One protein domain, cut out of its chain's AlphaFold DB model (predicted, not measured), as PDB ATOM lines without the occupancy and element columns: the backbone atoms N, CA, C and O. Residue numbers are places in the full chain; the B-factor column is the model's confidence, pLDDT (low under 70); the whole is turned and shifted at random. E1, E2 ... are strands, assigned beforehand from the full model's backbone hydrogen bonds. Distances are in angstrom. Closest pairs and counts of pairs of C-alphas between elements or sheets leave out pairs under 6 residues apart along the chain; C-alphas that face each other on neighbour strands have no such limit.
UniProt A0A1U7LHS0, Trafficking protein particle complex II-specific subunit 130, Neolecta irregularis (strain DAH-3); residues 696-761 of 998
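AT A GLANCE: This is residues 696 to 761 of the 998 residues of the protein "Trafficking protein particle complex II-specific subunit 130" of Neolecta irregularis (strain DAH-3) (UniProt A0A1U7LHS0). The model is a long, narrow sandwich of two small antiparallel sheets: a strongly twisted one of three strands, E3, E1 and E5, partly face to face with a two-stranded one, E2 and E4. The strands of the two sheets run nearly along one another, the chain changes sheet at each link, and the link from E4 to E5 lies at one end of the long axis. The printed part has 66 residues with no named helix and five named strands, E1 to E5 in chain order; the class is all strand. The first sheet has the order E3, E1, E5 and the second E2, E4. The whole is loose, with a radius of gyration of the C-alphas of 14.7 A, and a rod spanning 45 by 21 by 17 A.

HOW THE PARTS SIT: E1, residues 700 to 708, is the inner strand of the larger sheet and bends by 62 degrees at residue 703. One edge strand is E3, residues 725 to 727, antiparallel to E1 at 110 degrees; N 702 and O 725 are within hydrogen-bond range at 2.8 A. The other is E5, residues 751 to 759, antiparallel to E1 at 163 degrees, with N 703 and O 756 at 2.8 A and N 754 and O 706 at 2.8 A. In the second sheet E2, residues 713 to 717, is antiparallel to E4, residues 732 to 741, at 139 degrees, with N 714 and O 740 at 2.8 A. The two sheets form a sandwich, two sheets face to face, with best planes 13 degrees apart and the facing parts 12.4 A centre to centre. E1 and E4 are near each other, with 6 pairs of C-alphas within 10 A. The closest C-alphas of E1 and E2 are those of Glu 708 and Val 715, 6.5 A apart. E2 and E3 are apart, as are E4 and E5.

IN THESE COORDINATES: E1 begins at C-alpha 700, (91.564, 84.762, 126.718), and is 22.6 A long. E2 is 12.4 A long and E3 6.6 A. E4, the longest strand with 10 residues, measures 27.8 A and ends at C-alpha 741, (64.358, 90.450, 143.995). E5 measures 24.7 A and ends at C-alpha 759, (93.806, 88.332, 125.023).

THE WHOLE: The two C-alphas farthest apart are those of Asp 743 and Arg 761, 45.6 A. The printed part has no cut. The links E1 to E2 and E3 to E4 are tight, E2 to E3 and E4 to E5 short. The mean pLDDT of the printed part is 79.0; residues 717 to 723, of which 717 belongs to E2, and residues 743 to 748 are under 70.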
ATOM      1  N   SER A 696      86.510  83.802 119.758       79.12
ATOM      2  CA  SER A 696      87.458  83.605 118.660       79.12
ATOM      3  C   SER A 696      88.408  82.434 118.951       79.12
ATOM      4  O   SER A 696      88.437  81.911 120.064       79.12
ATOM      5  N   MET A 697      89.250  82.073 117.978       78.81
ATOM      6  CA  MET A 697      90.323  81.079 118.152       78.81
ATOM      7  C   MET A 697      91.505  81.571 119.018       78.81
ATOM      8  O   MET A 697      92.493  80.860 119.156       78.81
ATOM      9  N   VAL A 698      91.446  82.778 119.592       80.12
ATOM     10  CA  VAL A 698      92.487  83.306 120.490       80.12
ATOM     11  C   VAL A 698      92.124  82.979 121.947       80.12
ATOM     12  O   VAL A 698      91.031  83.355 122.374       80.12
ATOM     13  N   PRO A 699      93.008  82.335 122.735       84.69
ATOM     14  CA  PRO A 699      92.799  82.158 124.171       84.69
ATOM     15  C   PRO A 699      92.685  83.497 124.913       84.69
ATOM     16  O   PRO A 699      93.384  84.465 124.593       84.69
ATOM     17  N   VAL A 700      91.829  83.548 125.933       86.69
ATOM     18  CA  VAL A 700      91.564  84.762 126.718       86.69
ATOM     19  C   VAL A 700      91.857  84.504 128.191       86.69
ATOM     20  O   VAL A 700      91.357  83.547 128.775       86.69
ATOM     21  N   ARG A 701      92.658  85.375 128.804       85.94
ATOM     22  CA  ARG A 701      92.921  85.391 130.244       85.94
ATOM     23  C   ARG A 701      91.861  86.261 130.916       85.94
ATOM     24  O   ARG A 701      91.856  87.474 130.719       85.94
ATOM     25  N   ILE A 702      90.967  85.652 131.688       87.62
ATOM     26  CA  ILE A 702      90.002  86.361 132.533       87.62
ATOM     27  C   ILE A 702      90.712  86.721 133.840       87.62
ATOM     28  O   ILE A 702      91.254  85.849 134.514       87.62
ATOM     29  N   LEU A 703      90.722  88.010 134.173       86.12
ATOM     30  CA  LEU A 703      91.340  88.552 135.387       86.12
ATOM     31  C   LEU A 703      90.328  88.697 136.524       86.12
ATOM     32  O   LEU A 703      90.664  88.470 137.676       86.12
ATOM     33  N   GLN A 704      89.100  89.107 136.197       85.94
ATOM     34  CA  GLN A 704      88.020  89.311 137.159       85.94
ATOM     35  C   GLN A 704      86.670  89.164 136.448       85.94
ATOM     36  O   GLN A 704      86.532  89.553 135.288       85.94
ATOM     37  N   SER A 705      85.665  88.646 137.151       86.31
ATOM     38  CA  SER A 705      84.276  88.576 136.685       86.31
ATOM     39  C   SER A 705      83.353  88.989 137.831       86.31
ATOM     40  O   SER A 705      83.422  88.398 138.911       86.31
ATOM     41  N   THR A 706      82.539  90.025 137.624       85.00
ATOM     42  CA  THR A 706      81.637  90.602 138.636       85.00
ATOM     43  C   THR A 706      80.268  90.941 138.048       85.00
ATOM     44  O   THR A 706      80.151  91.346 136.893       85.00
ATOM     45  N   ILE A 707      79.225  90.814 138.872       85.25
ATOM     46  CA  ILE A 707      77.897  91.383 138.613       85.25
ATOM     47  C   ILE A 707      77.502  92.196 139.841       85.25
ATOM     48  O   ILE A 707      77.510  91.673 140.956       85.25
ATOM     49  N   GLU A 708      77.162  93.463 139.636       82.00
ATOM     50  CA  GLU A 708      76.677  94.356 140.691       82.00
ATOM     51  C   GLU A 708      75.141  94.397 140.697       82.00
ATOM     52  O   GLU A 708      74.500  94.237 139.657       82.00
ATOM     53  N   GLY A 709      74.545  94.561 141.880       77.94
ATOM     54  CA  GLY A 709      73.091  94.623 142.045       77.94
ATOM     55  C   GLY A 709      72.518  96.015 141.783       77.94
ATOM     56  O   GLY A 709      73.154  97.021 142.093       77.94
ATOM     57  N   THR A 710      71.296  96.069 141.256       82.00
ATOM     58  CA  THR A 710      70.538  97.309 141.014       82.00
ATOM     59  C   THR A 710      69.437  97.501 142.063       82.00
ATOM     60  O   THR A 710      69.165  96.606 142.864       82.00
ATOM     61  N   GLU A 711      68.750  98.649 142.059       74.06
ATOM     62  CA  GLU A 711      67.701  98.984 143.044       74.06
ATOM     63  C   GLU A 711      66.523  97.984 143.106       74.06
ATOM     64  O   GLU A 711      65.762  98.000 144.075       74.06
ATOM     65  N   GLY A 712      66.371  97.101 142.110       75.31
ATOM     66  CA  GLY A 712      65.386  96.010 142.098       75.31
ATOM     67  C   GLY A 712      65.942  94.608 142.387       75.31
ATOM     68  O   GLY A 712      65.167  93.695 142.683       75.31
ATOM     69  N   TYR A 713      67.263  94.412 142.330       83.56
ATOM     70  CA  TYR A 713      67.902  93.093 142.373       83.56
ATOM     71  C   TYR A 713      69.146  93.086 143.262       83.56
ATOM     72  O   TYR A 713      70.208  93.596 142.899       83.56
ATOM     73  N   LYS A 714      69.047  92.405 144.405       84.69
ATOM     74  CA  LYS A 714      70.194  92.105 145.256       84.69
ATOM     75  C   LYS A 714      70.931  90.886 144.703       84.69
ATOM     76  O   LYS A 714      70.385  89.785 144.667       84.69
ATOM     77  N   VAL A 715      72.187  91.085 144.324       84.38
ATOM     78  CA  VAL A 715      73.084  90.016 143.873       84.38
ATOM     79  C   VAL A 715      73.836  89.418 145.067       84.38
ATOM     80  O   VAL A 715      74.325  90.139 145.938       84.38
ATOM     81  N   LEU A 716      73.914  88.090 145.109       79.19
ATOM     82  CA  LEU A 716      74.672  87.280 146.060       79.19
ATOM     83  C   LEU A 716      75.592  86.342 145.256       79.19
ATOM     84  O   LEU A 716      75.199  85.256 144.823       79.19
ATOM     85  N   SER A 717      76.822  86.787 145.003       66.44
ATOM     86  CA  SER A 717      77.851  86.019 144.292       66.44
ATOM     87  C   SER A 717      78.614  85.080 145.230       66.44
ATOM     88  O   SER A 717      78.988  85.476 146.334       66.44
ATOM     89  N   GLY A 718      78.930  83.867 144.769       55.91
ATOM     90  CA  GLY A 718      79.713  82.863 145.508       55.91
ATOM     91  C   GLY A 718      81.225  83.131 145.580       55.91
ATOM     92  O   GLY A 718      82.001  82.183 145.540       55.91
ATOM     93  N   GLY A 719      81.632  84.402 145.652       57.62
ATOM     94  CA  GLY A 719      83.017  84.864 145.497       57.62
ATOM     95  C   GLY A 719      83.316  85.445 144.110       57.62
ATOM     96  O   GLY A 719      82.608  85.176 143.138       57.62
ATOM     97  N   THR A 720      84.357  86.271 144.035       58.66
ATOM     98  CA  THR A 720      84.978  86.738 142.788       58.66
ATOM     99  C   THR A 720      85.958  85.698 142.248       58.66
ATOM    100  O   THR A 720      86.465  84.858 142.990       58.66
ATOM    101  N   ILE A 721      86.257  85.762 140.945       62.59
ATOM    102  CA  ILE A 721      87.529  85.214 140.463       62.59
ATOM    103  C   ILE A 721      88.609  86.225 140.852       62.59
ATOM    104  O   ILE A 721      88.621  87.322 140.292       62.59
ATOM    105  N   ASP A 722      89.474  85.855 141.793       57.44
ATOM    106  CA  ASP A 722      90.644  86.658 142.170       57.44
ATOM    107  C   ASP A 722      91.944  86.106 141.535       57.44
ATOM    108  O   ASP A 722      92.871  86.868 141.269       57.44
ATOM    109  N   ASP A 723      91.991  84.803 141.217       64.50
ATOM    110  CA  ASP A 723      93.087  84.157 140.477       64.50
ATOM    111  C   ASP A 723      92.840  84.174 138.956       64.50
ATOM    112  O   ASP A 723      91.877  83.593 138.449       64.50
ATOM    113  N   ALA A 724      93.742  84.805 138.200       71.62
ATOM    114  CA  ALA A 724      93.602  84.983 136.754       71.62
ATOM    115  C   ALA A 724      93.639  83.653 135.969       71.62
ATOM    116  O   ALA A 724      94.686  83.008 135.856       71.62
ATOM    117  N   MET A 725      92.522  83.279 135.335       82.75
ATOM    118  CA  MET A 725      92.371  82.003 134.626       82.75
ATOM    119  C   MET A 725      92.404  82.170 133.100       82.75
ATOM    120  O   MET A 725      91.807  83.092 132.546       82.75
ATOM    121  N   ILE A 726      93.082  81.256 132.397       84.12
ATOM    122  CA  ILE A 726      93.140  81.232 130.926       84.12
ATOM    123  C   ILE A 726      92.057  80.298 130.382       84.12
ATOM    124  O   ILE A 726      91.983  79.135 130.771       84.12
ATOM    125  N   VAL A 727      91.252  80.808 129.452       85.81
ATOM    126  CA  VAL A 727      90.238  80.066 128.700       85.81
ATOM    127  C   VAL A 727      90.773  79.802 127.297       85.81
ATOM    128  O   VAL A 727      91.161  80.737 126.592       85.81
ATOM    129  N   PHE A 728      90.795  78.538 126.879       87.00
ATOM    130  CA  PHE A 728      91.151  78.150 125.512       87.00
ATOM    131  C   PHE A 728      89.893  77.975 124.638       87.00
ATOM    132  O   PHE A 728      88.811  77.707 125.169       87.00
ATOM    133  N   PRO A 729      89.992  78.103 123.300       84.12
ATOM    134  CA  PRO A 729      88.871  77.844 122.395       84.12
ATOM    135  C   PRO A 729      88.210  76.481 122.658       84.12
ATOM    136  O   PRO A 729      88.886  75.471 122.835       84.12
ATOM    137  N   GLY A 730      86.877  76.460 122.716       82.06
ATOM    138  CA  GLY A 730      86.092  75.264 123.057       82.06
ATOM    139  C   GLY A 730      85.961  74.964 124.559       82.06
ATOM    140  O   GLY A 730      85.111  74.156 124.930       82.06
ATOM    141  N   GLN A 731      86.726  75.624 125.434       88.12
ATOM    142  CA  GLN A 731      86.497  75.592 126.883       88.12
ATOM    143  C   GLN A 731      85.455  76.642 127.300       88.12
ATOM    144  O   GLN A 731      85.236  77.639 126.609       88.12
ATOM    145  N   MET A 732      84.828  76.421 128.459       85.38
ATOM    146  CA  MET A 732      83.869  77.344 129.071       85.38
ATOM    147  C   MET A 732      84.126  77.507 130.568       85.38
ATOM    148  O   MET A 732      84.485  76.543 131.246       85.38
ATOM    149  N   VAL A 733      83.886  78.708 131.089       86.88
ATOM    150  CA  VAL A 733      83.942  79.027 132.522       86.88
ATOM    151  C   VAL A 733      82.532  79.315 133.011       86.88
ATOM    152  O   VAL A 733      81.870  80.188 132.458       86.88
ATOM    153  N   SER A 734      82.053  78.593 134.026       86.00
ATOM    154  CA  SER A 734      80.701  78.783 134.562       86.00
ATOM    155  C   SER A 734      80.704  79.486 135.918       86.00
ATOM    156  O   SER A 734      81.153  78.904 136.906       86.00
ATOM    157  N   HIS A 735      80.116  80.678 135.988       82.19
ATOM    158  CA  HIS A 735      79.842  81.392 137.237       82.19
ATOM    159  C   HIS A 735      78.363  81.275 137.578       82.19
ATOM    160  O   HIS A 735      77.516  81.684 136.789       82.19
ATOM    161  N   VAL A 736      78.051  80.712 138.745       85.81
ATOM    162  CA  VAL A 736      76.682  80.652 139.270       85.81
ATOM    163  C   VAL A 736      76.513  81.761 140.298       85.81
ATOM    164  O   VAL A 736      77.292  81.859 141.246       85.81
ATOM    165  N   ILE A 737      75.505  82.603 140.098       86.75
ATOM    166  CA  ILE A 737      75.227  83.781 140.919       86.75
ATOM    167  C   ILE A 737      73.771  83.714 141.375       86.75
ATOM    168  O   ILE A 737      72.880  83.432 140.574       86.75
ATOM    169  N   GLN A 738      73.526  83.960 142.663       88.00
ATOM    170  CA  GLN A 738      72.175  84.001 143.216       88.00
ATOM    171  C   GLN A 738      71.643  85.438 143.161       88.00
ATOM    172  O   GLN A 738      72.229  86.358 143.728       88.00
ATOM    173  N   ILE A 739      70.516  85.635 142.490       87.56
ATOM    174  CA  ILE A 739      69.797  86.904 142.381       87.56
ATOM    175  C   ILE A 739      68.559  86.823 143.277       87.56
ATOM    176  O   ILE A 739      67.807  85.846 143.249       87.56
ATOM    177  N   VAL A 740      68.333  87.862 144.077       85.75
ATOM    178  CA  VAL A 740      67.158  88.009 144.941       85.75
ATOM    179  C   VAL A 740      66.463  89.320 144.583       85.75
ATOM    180  O   VAL A 740      67.085  90.384 144.577       85.75
ATOM    181  N   ARG A 741      65.169  89.256 144.262       78.62
ATOM    182  CA  ARG A 741      64.358  90.450 143.995       78.62
ATOM    183  C   ARG A 741      64.170  91.259 145.281       78.62
ATOM    184  O   ARG A 741      63.987  90.682 146.348       78.62
ATOM    185  N   THR A 742      64.199  92.582 145.164       74.12
ATOM    186  CA  THR A 742      63.927  93.515 146.268       74.12
ATOM    187  C   THR A 742      62.633  94.274 145.974       74.12
ATOM    188  O   THR A 742      62.406  94.681 144.836       74.12
ATOM    189  N   ASP A 743      61.786  94.487 146.985       64.44
ATOM    190  CA  ASP A 743      60.443  95.087 146.838       64.44
ATOM    191  C   ASP A 743      60.447  96.593 146.474       64.44
ATOM    192  O   ASP A 743      59.403  97.242 146.435       64.44
ATOM    193  N   SER A 744      61.623  97.172 146.226       56.78
ATOM    194  CA  SER A 744      61.881  98.609 146.087       56.78
ATOM    195  C   SER A 744      61.545  99.218 144.722       56.78
ATOM    196  O   SER A 744      61.405 100.438 144.643       56.78
ATOM    197  N   SER A 745      61.398  98.429 143.648       55.03
ATOM    198  CA  SER A 745      61.216  98.964 142.285       55.03
ATOM    199  C   SER A 745      60.103  98.278 141.484       55.03
ATOM    200  O   SER A 745      60.130  97.063 141.282       55.03
ATOM    201  N   LEU A 746      59.188  99.076 140.920       56.53
ATOM    202  CA  LEU A 746      58.149  98.620 139.978       56.53
ATOM    203  C   LEU A 746      58.711  98.182 138.613       56.53
ATOM    204  O   LEU A 746      58.118  97.334 137.951       56.53
ATOM    205  N   PHE A 747      59.852  98.748 138.210       61.59
ATOM    206  CA  PHE A 747      60.556  98.437 136.966       61.59
ATOM    207  C   PHE A 747      62.016  98.100 137.300       61.59
ATOM    208  O   PHE A 747      62.794  99.018 137.567       61.59
ATOM    209  N   PRO A 748      62.392  96.810 137.348       65.75
ATOM    210  CA  PRO A 748      63.767  96.416 137.625       65.75
ATOM    211  C   PRO A 748      64.707  96.840 136.489       65.75
ATOM    212  O   PRO A 748      64.377  96.674 135.315       65.75
ATOM    213  N   GLN A 749      65.880  97.368 136.835       73.81
ATOM    214  CA  GLN A 749      66.942  97.663 135.867       73.81
ATOM    215  C   GLN A 749      67.733  96.385 135.530       73.81
ATOM    216  O   GLN A 749      67.915  95.555 136.430       73.81
ATOM    217  N   PRO A 750      68.239  96.230 134.288       81.81
ATOM    218  CA  PRO A 750      69.101  95.110 133.920       81.81
ATOM    219  C   PRO A 750      70.373  95.087 134.771       81.81
ATOM    220  O   PRO A 750      70.871  96.126 135.210       81.81
ATOM    221  N   LEU A 751      70.907  93.889 134.992       85.94
ATOM    222  CA  LEU A 751      72.194  93.698 135.653       85.94
ATOM    223  C   LEU A 751      73.327  93.884 134.635       85.94
ATOM    224  O   LEU A 751      73.137  93.646 133.445       85.94
ATOM    225  N   PHE A 752      74.523  94.260 135.090       86.12
ATOM    226  CA  PHE A 752      75.699  94.365 134.221       86.12
ATOM    227  C   PHE A 752      76.763  93.346 134.624       86.12
ATOM    228  O   PHE A 752      77.368  93.451 135.692       86.12
ATOM    229  N   LEU A 753      77.012  92.377 133.742       87.19
ATOM    230  CA  LEU A 753      78.141  91.460 133.859       87.19
ATOM    231  C   LEU A 753      79.402  92.151 133.343       87.19
ATOM    232  O   LEU A 753      79.541  92.420 132.150       87.19
ATOM    233  N   THR A 754      80.313  92.431 134.268       89.25
ATOM    234  CA  THR A 754      81.588  93.099 134.021       89.25
ATOM    235  C   THR A 754      82.707  92.067 134.061       89.25
ATOM    236  O   THR A 754      82.975  91.466 135.102       89.25
ATOM    237  N   ILE A 755      83.373  91.856 132.928       88.94
ATOM    238  CA  ILE A 755      84.503  90.927 132.809       88.94
ATOM    239  C   ILE A 755      85.760  91.733 132.486       88.94
ATOM    240  O   ILE A 755      85.823  92.402 131.450       88.94
ATOM    241  N   LYS A 756      86.774  91.643 133.351       89.88
ATOM    242  CA  LYS A 756      88.130  92.133 133.074       89.88
ATOM    243  C   LYS A 756      88.947  91.014 132.447       89.88
ATOM    244  O   LYS A 756      88.980  89.902 132.979       89.88
ATOM    245  N   TYR A 757      89.614  91.289 131.333       89.12
ATOM    246  CA  TYR A 757      90.331  90.279 130.564       89.12
ATOM    247  C   TYR A 757      91.533  90.845 129.801       89.12
ATOM    248  O   TYR A 757      91.654  92.049 129.579       89.12
ATOM    249  N   ARG A 758      92.399  89.941 129.341       87.44
ATOM    250  CA  ARG A 758      93.453  90.181 128.344       87.44
ATOM    251  C   ARG A 758      93.392  89.084 127.292       87.44
ATOM    252  O   ARG A 758      93.136  87.927 127.633       87.44
ATOM    253  N   THR A 759      93.621  89.398 126.019       84.12
ATOM    254  CA  THR A 759      93.806  88.332 125.023       84.12
ATOM    255  C   THR A 759      95.249  87.838 125.072       84.12
ATOM    256  O   THR A 759      96.177  88.638 125.187       84.12
ATOM    257  N   LEU A 760      95.465  86.524 124.949       79.19
ATOM    258  CA  LEU A 760      96.823  85.963 124.988       79.19
ATOM    259  C   LEU A 760      97.697  86.501 123.837       79.19
ATOM    260  O   LEU A 760      98.911  86.605 123.973       79.19
ATOM    261  N   ARG A 761      97.071  86.917 122.726       78.00
ATOM    262  CA  ARG A 761      97.715  87.609 121.601       78.00
ATOM    263  C   ARG A 761      98.322  88.959 121.998       78.00
ATOM    264  O   ARG A 761      99.427  89.258 121.564       78.00
TER     265      ARG A 761